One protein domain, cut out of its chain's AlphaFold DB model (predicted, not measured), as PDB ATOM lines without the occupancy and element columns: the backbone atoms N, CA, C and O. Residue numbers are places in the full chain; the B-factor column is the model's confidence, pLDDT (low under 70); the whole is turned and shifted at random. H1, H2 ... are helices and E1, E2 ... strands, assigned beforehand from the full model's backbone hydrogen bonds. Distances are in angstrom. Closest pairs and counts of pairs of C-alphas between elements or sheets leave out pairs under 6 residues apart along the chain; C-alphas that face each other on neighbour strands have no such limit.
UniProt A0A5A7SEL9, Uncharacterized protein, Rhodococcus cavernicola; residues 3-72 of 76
ATOM      1  N   LEU A   3      -5.716  27.752  19.954       95.62
ATOM      2  CA  LEU A   3      -6.429  27.088  18.868       95.62
ATOM      3  C   LEU A   3      -7.431  28.096  18.306       95.62
ATOM      4  O   LEU A   3      -8.410  28.436  18.964       95.62
ATOM      5  N   GLU A   4      -7.181  28.573  17.101       95.88
ATOM      6  CA  GLU A   4      -8.054  29.475  16.367       95.88
ATOM      7  C   GLU A   4      -8.993  28.675  15.463       95.88
ATOM      8  O   GLU A   4      -8.598  27.702  14.817       95.88
ATOM      9  N   VAL A   5     -10.255  29.089  15.430       96.88
ATOM     10  CA  VAL A   5     -11.316  28.476  14.638       96.88
ATOM     11  C   VAL A   5     -11.882  29.528  13.707       96.88
ATOM     12  O   VAL A   5     -12.437  30.533  14.153       96.88
ATOM     13  N   PHE A   6     -11.783  29.272  12.412       96.81
ATOM     14  CA  PHE A   6     -12.280  30.152  11.366       96.81
ATOM     15  C   PHE A   6     -13.473  29.515  10.668       96.81
ATOM     16  O   PHE A   6     -13.519  28.302  10.459       96.81
ATOM     17  N   ASP A   7     -14.432  30.335  10.259       97.00
ATOM     18  CA  ASP A   7     -15.480  29.899   9.350       97.00
ATOM     19  C   ASP A   7     -14.869  29.621   7.974       97.00
ATOM     20  O   ASP A   7     -14.201  30.473   7.392       97.00
ATOM     21  N   ARG A   8     -15.098  28.427   7.425       95.75
ATOM     22  CA  ARG A   8     -14.448  27.998   6.180       95.75
ATOM     23  C   ARG A   8     -14.920  28.766   4.948       95.75
ATOM     24  O   ARG A   8     -14.201  28.799   3.955       95.75
ATOM     25  N   ALA A   9     -16.135  29.311   4.962       96.75
ATOM     26  CA  ALA A   9     -16.695  29.999   3.801       96.75
ATOM     27  C   ALA A   9     -16.267  31.470   3.737       96.75
ATOM     28  O   ALA A   9     -16.062  32.003   2.649       96.75
ATOM     29  N   SER A  10     -16.169  32.119   4.895       96.44
ATOM     30  CA  SER A  10     -15.858  33.543   5.025       96.44
ATOM     31  C   SER A  10     -14.426  33.837   5.478       96.44
ATOM     32  O   SER A  10     -14.022  34.996   5.426       96.44
ATOM     33  N   GLU A  11     -13.684  32.820   5.931       94.69
ATOM     34  CA  GLU A  11     -12.339  32.920   6.525       94.69
ATOM     35  C   GLU A  11     -12.272  33.867   7.739       94.69
ATOM     36  O   GLU A  11     -11.208  34.338   8.133       94.69
ATOM     37  N   GLN A  12     -13.417  34.156   8.364       97.50
ATOM     38  CA  GLN A  12     -13.479  34.986   9.562       97.50
ATOM     39  C   GLN A  12     -13.212  34.158  10.813       97.50
ATOM     40  O   GLN A  12     -13.718  33.043  10.944       97.50
ATOM     41  N   LEU A  13     -12.460  34.731  11.756       95.50
ATOM     42  CA  LEU A  13     -12.255  34.144  13.076       95.50
ATOM     43  C   LEU A  13     -13.601  34.057  13.809       95.50
ATOM     44  O   LEU A  13     -14.264  35.069  14.039       95.50
ATOM     45  N   VAL A  14     -13.996  32.839  14.164       96.00
ATOM     46  CA  VAL A  14     -15.230  32.533  14.901       96.00
ATOM     47  C   VAL A  14     -14.946  32.437  16.394       96.00
ATOM     48  O   VAL A  14     -15.749  32.897  17.202       96.00
ATOM     49  N   SER A  15     -13.818  31.829  16.758       95.50
ATOM     50  CA  SER A  15     -13.411  31.634  18.148       95.50
ATOM     51  C   SER A  15     -11.908  31.416  18.229       95.50
ATOM     52  O   SER A  15     -11.318  30.850  17.314       95.50
ATOM     53  N   ASP A  16     -11.313  31.777  19.355       95.06
ATOM     54  CA  ASP A  16      -9.993  31.329  19.768       95.06
ATOM     55  C   ASP A  16     -10.091  30.658  21.141       95.06
ATOM     56  O   ASP A  16     -10.967  30.955  21.953       95.06
ATOM     57  N   TYR A  17      -9.222  29.685  21.375       95.06
ATOM     58  CA  TYR A  17      -9.194  28.916  22.608       95.06
ATOM     59  C   TYR A  17      -7.775  28.899  23.147       95.06
ATOM     60  O   TYR A  17      -6.849  28.488  22.446       95.06
ATOM     61  N   LEU A  18      -7.591  29.335  24.391       94.56
ATOM     62  CA  LEU A  18      -6.287  29.261  25.037       94.56
ATOM     63  C   LEU A  18      -5.914  27.790  25.273       94.56
ATOM     64  O   LEU A  18      -6.667  27.046  25.901       94.56
ATOM     65  N   ILE A  19      -4.747  27.391  24.769       94.38
ATOM     66  CA  ILE A  19      -4.162  26.071  25.011       94.38
ATOM     67  C   ILE A  19      -3.232  26.184  26.222       94.38
ATOM     68  O   ILE A  19      -2.267  26.956  26.197       94.38
ATOM     69  N   GLU A  20      -3.497  25.392  27.257       92.81
ATOM     70  CA  GLU A  20      -2.767  25.383  28.526       92.81
ATOM     71  C   GLU A  20      -2.285  23.969  28.885       92.81
ATOM     72  O   GLU A  20      -2.797  22.961  28.406       92.81
ATOM     73  N   GLY A  21      -1.273  23.867  29.753       92.00
ATOM     74  CA  GLY A  21      -0.822  22.571  30.279       92.00
ATOM     75  C   GLY A  21      -0.038  21.688  29.297       92.00
ATOM     76  O   GLY A  21       0.269  20.544  29.632       92.00
ATOM     77  N   ILE A  22       0.323  22.206  28.118       93.50
ATOM     78  CA  ILE A  22       1.242  21.565  27.171       93.50
ATOM     79  C   ILE A  22       2.223  22.586  26.586       93.50
ATOM     80  O   ILE A  22       1.850  23.695  26.211       93.50
ATOM     81  N   GLU A  23       3.494  22.196  26.511       91.81
ATOM     82  CA  GLU A  23       4.557  22.981  25.877       91.81
ATOM     83  C   GLU A  23       4.494  22.859  24.348       91.81
ATOM     84  O   GLU A  23       4.141  21.802  23.820       91.81
ATOM     85  N   LEU A  24       4.915  23.900  23.619       89.12
ATOM     86  CA  LEU A  24       4.861  23.936  22.148       89.12
ATOM     87  C   LEU A  24       5.537  22.725  21.487       89.12
ATOM     88  O   LEU A  24       4.985  22.139  20.561       89.12
ATOM     89  N   ALA A  25       6.721  22.331  21.965       89.75
ATOM     90  CA  ALA A  25       7.445  21.187  21.410       89.75
ATOM     91  C   ALA A  25       6.661  19.874  21.575       89.75
ATOM     92  O   ALA A  25       6.541  19.105  20.625       89.75
ATOM     93  N   ALA A  26       6.070  19.656  22.754       92.75
ATOM     94  CA  ALA A  26       5.264  18.470  23.033       92.75
ATOM     95  C   ALA A  26       3.970  18.460  22.206       92.75
ATOM     96  O   ALA A  26       3.574  17.415  21.697       92.75
ATOM     97  N   LEU A  27       3.338  19.625  22.027       91.88
ATOM     98  CA  LEU A  27       2.163  19.759  21.171       91.88
ATOM     99  C   LEU A  27       2.505  19.408  19.719       91.88
ATOM    100  O   LEU A  27       1.813  18.597  19.115       91.88
ATOM    101  N   LYS A  28       3.607  19.947  19.181       90.69
ATOM    102  CA  LYS A  28       4.064  19.636  17.820       90.69
ATOM    103  C   LYS A  28       4.293  18.140  17.613       90.69
ATOM    104  O   LYS A  28       3.828  17.595  16.618       90.69
ATOM    105  N   GLU A  29       4.947  17.462  18.555       92.75
ATOM    106  CA  GLU A  29       5.138  16.007  18.487       92.75
ATOM    107  C   GLU A  29       3.807  15.243  18.517       92.75
ATOM    108  O   GLU A  29       3.615  14.302  17.742       92.75
ATOM    109  N   LEU A  30       2.878  15.664  19.378       92.25
ATOM    110  CA  LEU A  30       1.600  14.992  19.603       92.25
ATOM    111  C   LEU A  30       0.728  14.944  18.341       92.25
ATOM    112  O   LEU A  30       0.160  13.897  18.029       92.25
ATOM    113  N   ILE A  31       0.666  16.053  17.602       91.19
ATOM    114  CA  ILE A  31      -0.108  16.175  16.352       91.19
ATOM    115  C   ILE A  31       0.784  16.151  15.103       91.19
ATOM    116  O   ILE A  31       0.369  16.535  14.014       91.19
ATOM    117  N   LYS A  32       2.021  15.652  15.247       90.31
ATOM    118  CA  LYS A  32       2.978  15.402  14.155       90.31
ATOM    119  C   LYS A  32       3.260  16.623  13.268       90.31
ATOM    120  O   LYS A  32       3.501  16.476  12.069       90.31
ATOM    121  N   ILE A  33       3.268  17.815  13.857       86.31
ATOM    122  CA  ILE A  33       3.754  19.030  13.200       86.31
ATOM    123  C   ILE A  33       5.277  18.938  13.098       86.31
ATOM    124  O   ILE A  33       5.957  18.598  14.067       86.31
ATOM    125  N   ASP A  34       5.818  19.280  11.928       84.88
ATOM    126  CA  ASP A  34       7.263  19.361  11.735       84.88
ATOM    127  C   ASP A  34       7.865  20.381  12.726       84.88
ATOM    128  O   ASP A  34       7.442  21.544  12.749       84.88
ATOM    129  N   PRO A  35       8.852  19.984  13.554       77.62
ATOM    130  CA  PRO A  35       9.482  20.886  14.512       77.62
ATOM    131  C   PRO A  35      10.039  22.160  13.859       77.62
ATOM    132  O   PRO A  35       9.995  23.209  14.504       77.62
ATOM    133  N   ALA A  36      10.463  22.095  12.589       81.00
ATOM    134  CA  ALA A  36      10.993  23.217  11.815       81.00
ATOM    135  C   ALA A  36       9.941  24.273  11.414       81.00
ATOM    136  O   ALA A  36      10.306  25.348  10.933       81.00
ATOM    137  N   ILE A  37       8.642  24.014  11.610       76.81
ATOM    138  CA  ILE A  37       7.582  25.015  11.416       76.81
ATOM    139  C   ILE A  37       7.614  25.974  12.612       76.81
ATOM    140  O   ILE A  37       6.974  25.744  13.636       76.81
ATOM    141  N   GLU A  38       8.435  27.018  12.530       64.81
ATOM    142  CA  GLU A  38       8.757  27.864  13.689       64.81
ATOM    143  C   GLU A  38       7.995  29.187  13.776       64.81
ATOM    144  O   GLU A  38       7.947  29.761  14.857       64.81
ATOM    145  N   GLN A  39       7.427  29.715  12.689       66.94
ATOM    146  CA  GLN A  39       7.359  31.178  12.631       66.94
ATOM    147  C   GLN A  39       6.138  31.836  13.288       66.94
ATOM    148  O   GLN A  39       6.356  32.807  14.001       66.94
ATOM    149  N   TYR A  40       4.901  31.347  13.119       80.06
ATOM    150  CA  TYR A  40       3.720  32.039  13.689       80.06
ATOM    151  C   TYR A  40       2.568  31.101  14.072       80.06
ATOM    152  O   TYR A  40       1.906  31.307  15.078       80.06
ATOM    153  N   GLY A  41       2.373  30.013  13.336       87.50
ATOM    154  CA  GLY A  41       1.312  29.053  13.603       87.50
ATOM    155  C   GLY A  41       1.290  27.954  12.553       87.50
ATOM    156  O   GLY A  41       2.172  27.902  11.689       87.50
ATOM    157  N   CYS A  42       0.293  27.080  12.614       90.56
ATOM    158  CA  CYS A  42       0.062  26.086  11.572       90.56
ATOM    159  C   CYS A  42      -1.402  25.662  11.484       90.56
ATOM    160  O   CYS A  42      -2.096  25.583  12.499       90.56
ATOM    161  N   ASP A  43      -1.830  25.299  10.278       92.12
ATOM    162  CA  ASP A  43      -3.107  24.629  10.071       92.12
ATOM    163  C   ASP A  43      -3.125  23.277  10.783       92.12
ATOM    164  O   ASP A  43      -2.122  22.557  10.846       92.12
ATOM    165  N   VAL A  44      -4.296  22.921  11.292       92.25
ATOM    166  CA  VAL A  44      -4.534  21.681  12.021       92.25
ATOM    167  C   VAL A  44      -5.592  20.864  11.295       92.25
ATOM    168  O   VAL A  44      -6.631  21.379  10.875       92.25
ATOM    169  N   SER A  45      -5.346  19.559  11.172       93.75
ATOM    170  CA  SER A  45      -6.367  18.634  10.692       93.75
ATOM    171  C   SER A  45      -7.541  18.584  11.665       93.75
ATOM    172  O   SER A  45      -7.355  18.508  12.877       93.75
ATOM    173  N   ILE A  46      -8.767  18.515  11.146       94.94
ATOM    174  CA  ILE A  46      -9.959  18.344  11.987       94.94
ATOM    175  C   ILE A  46      -9.865  17.103  12.897       94.94
ATOM    176  O   ILE A  46     -10.400  17.113  14.002       94.94
ATOM    177  N   ASP A  47      -9.140  16.069  12.460       95.06
ATOM    178  CA  ASP A  47      -8.930  14.831  13.219       95.06
ATOM    179  C   ASP A  47      -8.039  15.030  14.458       95.06
ATOM    180  O   ASP A  47      -8.155  14.279  15.426       95.06
ATOM    181  N   ASP A  48      -7.188  16.059  14.457       95.94
ATOM    182  CA  ASP A  48      -6.288  16.391  15.565       95.94
ATOM    183  C   ASP A  48      -6.927  17.374  16.565       95.94
ATOM    184  O   ASP A  48      -6.475  17.494  17.706       95.94
ATOM    185  N   VAL A  49      -8.025  18.044  16.191       95.38
ATOM    186  CA  VAL A  49      -8.727  19.011  17.058       95.38
ATOM    187  C   VAL A  49      -9.177  18.399  18.392       95.38
ATOM    188  O   VAL A  49      -8.951  19.037  19.420       95.38
ATOM    189  N   PRO A  50      -9.744  17.175  18.459       95.62
ATOM    190  CA  PRO A  50     -10.091  16.551  19.738       95.62
ATOM    191  C   PRO A  50      -8.885  16.308  20.654       95.62
ATOM    192  O   PRO A  50      -9.032  16.326  21.874       95.62
ATOM    193  N   ILE A  51      -7.699  16.085  20.078       95.31
ATOM    194  CA  ILE A  51      -6.459  15.882  20.835       95.31
ATOM    195  C   ILE A  51      -6.034  17.204  21.479       95.31
ATOM    196  O   ILE A  51      -5.708  17.238  22.663       95.31
ATOM    197  N   ILE A  52      -6.097  18.305  20.726       94.88
ATOM    198  CA  ILE A  52      -5.776  19.651  21.224       94.88
ATOM    199  C   ILE A  52      -6.813  20.119  22.247       94.88
ATOM    200  O   ILE A  52      -6.449  20.709  23.260       94.88
ATOM    201  N   ALA A  53      -8.096  19.816  22.029       94.56
ATOM    202  CA  ALA A  53      -9.190  20.195  22.921       94.56
ATOM    203  C   ALA A  53      -9.034  19.628  24.345       94.56
ATOM    204  O   ALA A  53      -9.590  20.189  25.283       94.56
ATOM    205  N   ALA A  54      -8.246  18.562  24.537       95.38
ATOM    206  CA  ALA A  54      -7.904  18.043  25.865       95.38
ATOM    207  C   ALA A  54      -7.038  19.009  26.702       95.38
ATOM    208  O   ALA A  54      -6.939  18.845  27.917       95.38
ATOM    209  N   TYR A  55      -6.422  19.999  26.055       96.12
ATOM    210  CA  TYR A  55      -5.558  21.025  26.645       96.12
ATOM    211  C   TYR A  55      -6.216  22.411  26.651       96.12
ATOM    212  O   TYR A  55      -5.547  23.423  26.846       96.12
ATOM    213  N   VAL A  56      -7.525  22.466  26.412       94.69
ATOM    214  CA  VAL A  56      -8.328  23.688  26.418       94.69
ATOM    215  C   VAL A  56      -9.360  23.581  27.540       94.69
ATOM    216  O   VAL A  56      -9.979  22.535  27.727       94.69
ATOM    217  N   SER A  57      -9.554  24.665  28.292       91.00
ATOM    218  CA  SER A  57     -10.517  24.700  29.406       91.00
ATOM    219  C   SER A  57     -11.977  24.798  28.938       91.00
ATOM    220  O   SER A  57     -12.871  24.239  29.576       91.00
ATOM    221  N   ASP A  58     -12.221  25.488  27.823       91.62
ATOM    222  CA  ASP A  58     -13.548  25.660  27.233       91.62
ATOM    223  C   ASP A  58     -13.900  24.535  26.237       91.62
ATOM    224  O   ASP A  58     -13.030  24.023  25.528       91.62
ATOM    225  N   PRO A  59     -15.181  24.134  26.136       91.62
ATOM    226  CA  PRO A  59     -15.597  23.083  25.216       91.62
ATOM    227  C   PRO A  59     -15.432  23.516  23.752       91.62
ATOM    228  O   PRO A  59     -16.104  24.434  23.282       91.62
ATOM    229  N   VAL A  60     -14.590  22.795  23.010       93.50
ATOM    230  CA  VAL A  60     -14.354  23.029  21.579       93.50
ATOM    231  C   VAL A  60     -15.406  22.306  20.734       93.50
ATOM    232  O   VAL A  60     -15.599  21.092  20.848       93.50
ATOM    233  N   VAL A  61     -16.073  23.039  19.841       93.38
ATOM    234  CA  VAL A  61     -17.019  22.469  18.869       93.38
ATOM    235  C   VAL A  61     -16.284  22.096  17.585       93.38
ATOM    236  O   VAL A  61     -15.799  22.967  16.867       93.38
ATOM    237  N   VAL A  62     -16.264  20.802  17.260       94.19
ATOM    238  CA  VAL A  62     -15.658  20.288  16.023       94.19
ATOM    239  C   VAL A  62     -16.702  20.223  14.905       94.19
ATOM    240  O   VAL A  62     -17.719  19.538  15.014       94.19
ATOM    241  N   ASN A  63     -16.450  20.943  13.816       94.69
ATOM    242  CA  ASN A  63     -17.318  21.067  12.646       94.69
ATOM    243  C   ASN A  63     -16.501  21.097  11.336       94.69
ATOM    244  O   ASN A  63     -15.458  21.745  11.267       94.69
ATOM    245  N   LEU A  64     -17.005  20.430  10.290       95.00
ATOM    246  CA  LEU A  64     -16.421  20.392   8.937       95.00
ATOM    247  C   LEU A  64     -16.492  21.735   8.190       95.00
ATOM    248  O   LEU A  64     -15.756  21.952   7.223       95.00
ATOM    249  N   GLY A  65     -17.389  22.618   8.626       96.44
ATOM    250  CA  GLY A  65     -17.515  23.991   8.148       96.44
ATOM    251  C   GLY A  65     -16.476  24.949   8.727       96.44
ATOM    252  O   GLY A  65     -16.533  26.128   8.401       96.44
ATOM    253  N   PHE A  66     -15.542  24.474   9.556       97.12
ATOM    254  CA  PHE A  66     -14.485  25.298  10.137       97.12
ATOM    255  C   PHE A  66     -13.095  24.920   9.621       97.12
ATOM    256  O   PHE A  66     -12.858  23.796   9.170       97.12
ATOM    257  N   LEU A  67     -12.191  25.891   9.700       96.50
ATOM    258  CA  LEU A  67     -10.747  25.724   9.589       96.50
ATOM    259  C   LEU A  67     -10.140  25.922  10.979       96.50
ATOM    260  O   LEU A  67     -10.637  26.738  11.755       96.50
ATOM    261  N   TYR A  68      -9.088  25.171  11.284       95.88
ATOM    262  CA  TYR A  68      -8.433  25.195  12.586       95.88
ATOM    263  C   TYR A  68      -6.965  25.519  12.393       95.88
ATOM    264  O   TYR A  68      -6.308  24.908  11.551       95.88
ATOM    265  N   GLN A  69      -6.460  26.437  13.198       94.44
ATOM    266  CA  GLN A  69      -5.059  26.821  13.207       94.44
ATOM    267  C   GLN A  69      -4.580  26.861  14.654       94.44
ATOM    268  O   GLN A  69      -5.329  27.253  15.544       94.44
ATOM    269  N   ILE A  70      -3.338  26.462  14.914       92.69
ATOM    270  CA  ILE A  70      -2.682  26.827  16.169       92.69
ATOM    271  C   ILE A  70      -1.862  28.080  15.920       92.69
ATOM    272  O   ILE A  70      -0.982  28.072  15.065       92.69
ATOM    273  N   ASP A  71      -2.116  29.119  16.702       92.25
ATOM    274  CA  ASP A  71      -1.232  30.269  16.839       92.25
ATOM    275  C   ASP A  71      -0.203  29.992  17.952       92.25
ATOM    276  O   ASP A  71      -0.538  29.762  19.128       92.25
ATOM    277  N   PHE A  72       1.073  29.974  17.565       85.62
ATOM    278  CA  PHE A  72       2.190  29.737  18.475       85.62
ATOM    279  C   PHE A  72       2.607  31.008  19.216       85.62
ATOM    280  O   PHE A  72       3.166  30.902  20.312       85.62
TER     281      PHE A  72
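AT A GLANCE: This is residues 3 to 72 of the 76 residues of an uncharacterized protein of Rhodococcus cavernicola (UniProt A0A5A7SEL9). A small, strongly twisted wall of four strands makes one part of the domain; the short helix H2 only grazes it, and H1 lies away from it, past the end where E2 and E4 end. From H2 a long unnamed stretch, residues 54 to 65, leads back to E4. The printed part has 70 residues, with two named helices and four named strands in the order E1, E2, H1, E3, H2, E4; the sheet order is E2 E1 E4 E3, all antiparallel. The class is mixed, helices and strands, with 33 residues in named elements, under half. The whole is compact, with a radius of gyration of the C-alphas of 11.5 A and spans of 30 by 24 by 18 A.

IN THESE COORDINATES: E1, residues 3 to 7, begins at C-alpha 3 (-6.429, 27.088, 18.868) and is 13.4 A long. E2 is residues 13 to 18, 14.2 A; H1 residues 24 to 30, 9.9 A; E3 residues 41 to 44, 9.5 A; H2 residues 49 to 53, 6.0 A. E4, residues 66 to 71, 15.7 A, ends at C-alpha 71 (-1.232, 30.269, 16.839).

HOW THE PARTS SIT: E1 and E2 form a hairpin at 168 degrees, with N 5 and O 15 at 2.8 A. E1 and E4 are antiparallel at 149 degrees, with N 4 and O 69 at 2.8 A. E4 and edge strand E3 stand at 146 degrees, with N 44 and O 68 at 2.8 A. H2 only grazes the sheet. H1 is not on the sheet and is close to H2 but not clearly touching; their closest C-alphas, Leu 27 and Ile 52, are 7.9 A apart. In H1 and H2 every O i to N i+4 pair is within hydrogen-bond range.

THE WHOLE: The C-alphas of Ala 9 and Gly 21, the two farthest apart, are 31.8 A apart. The printed part has no cut, and the link H2 to E4 is long. Residues 38 to 39 are under pLDDT 70.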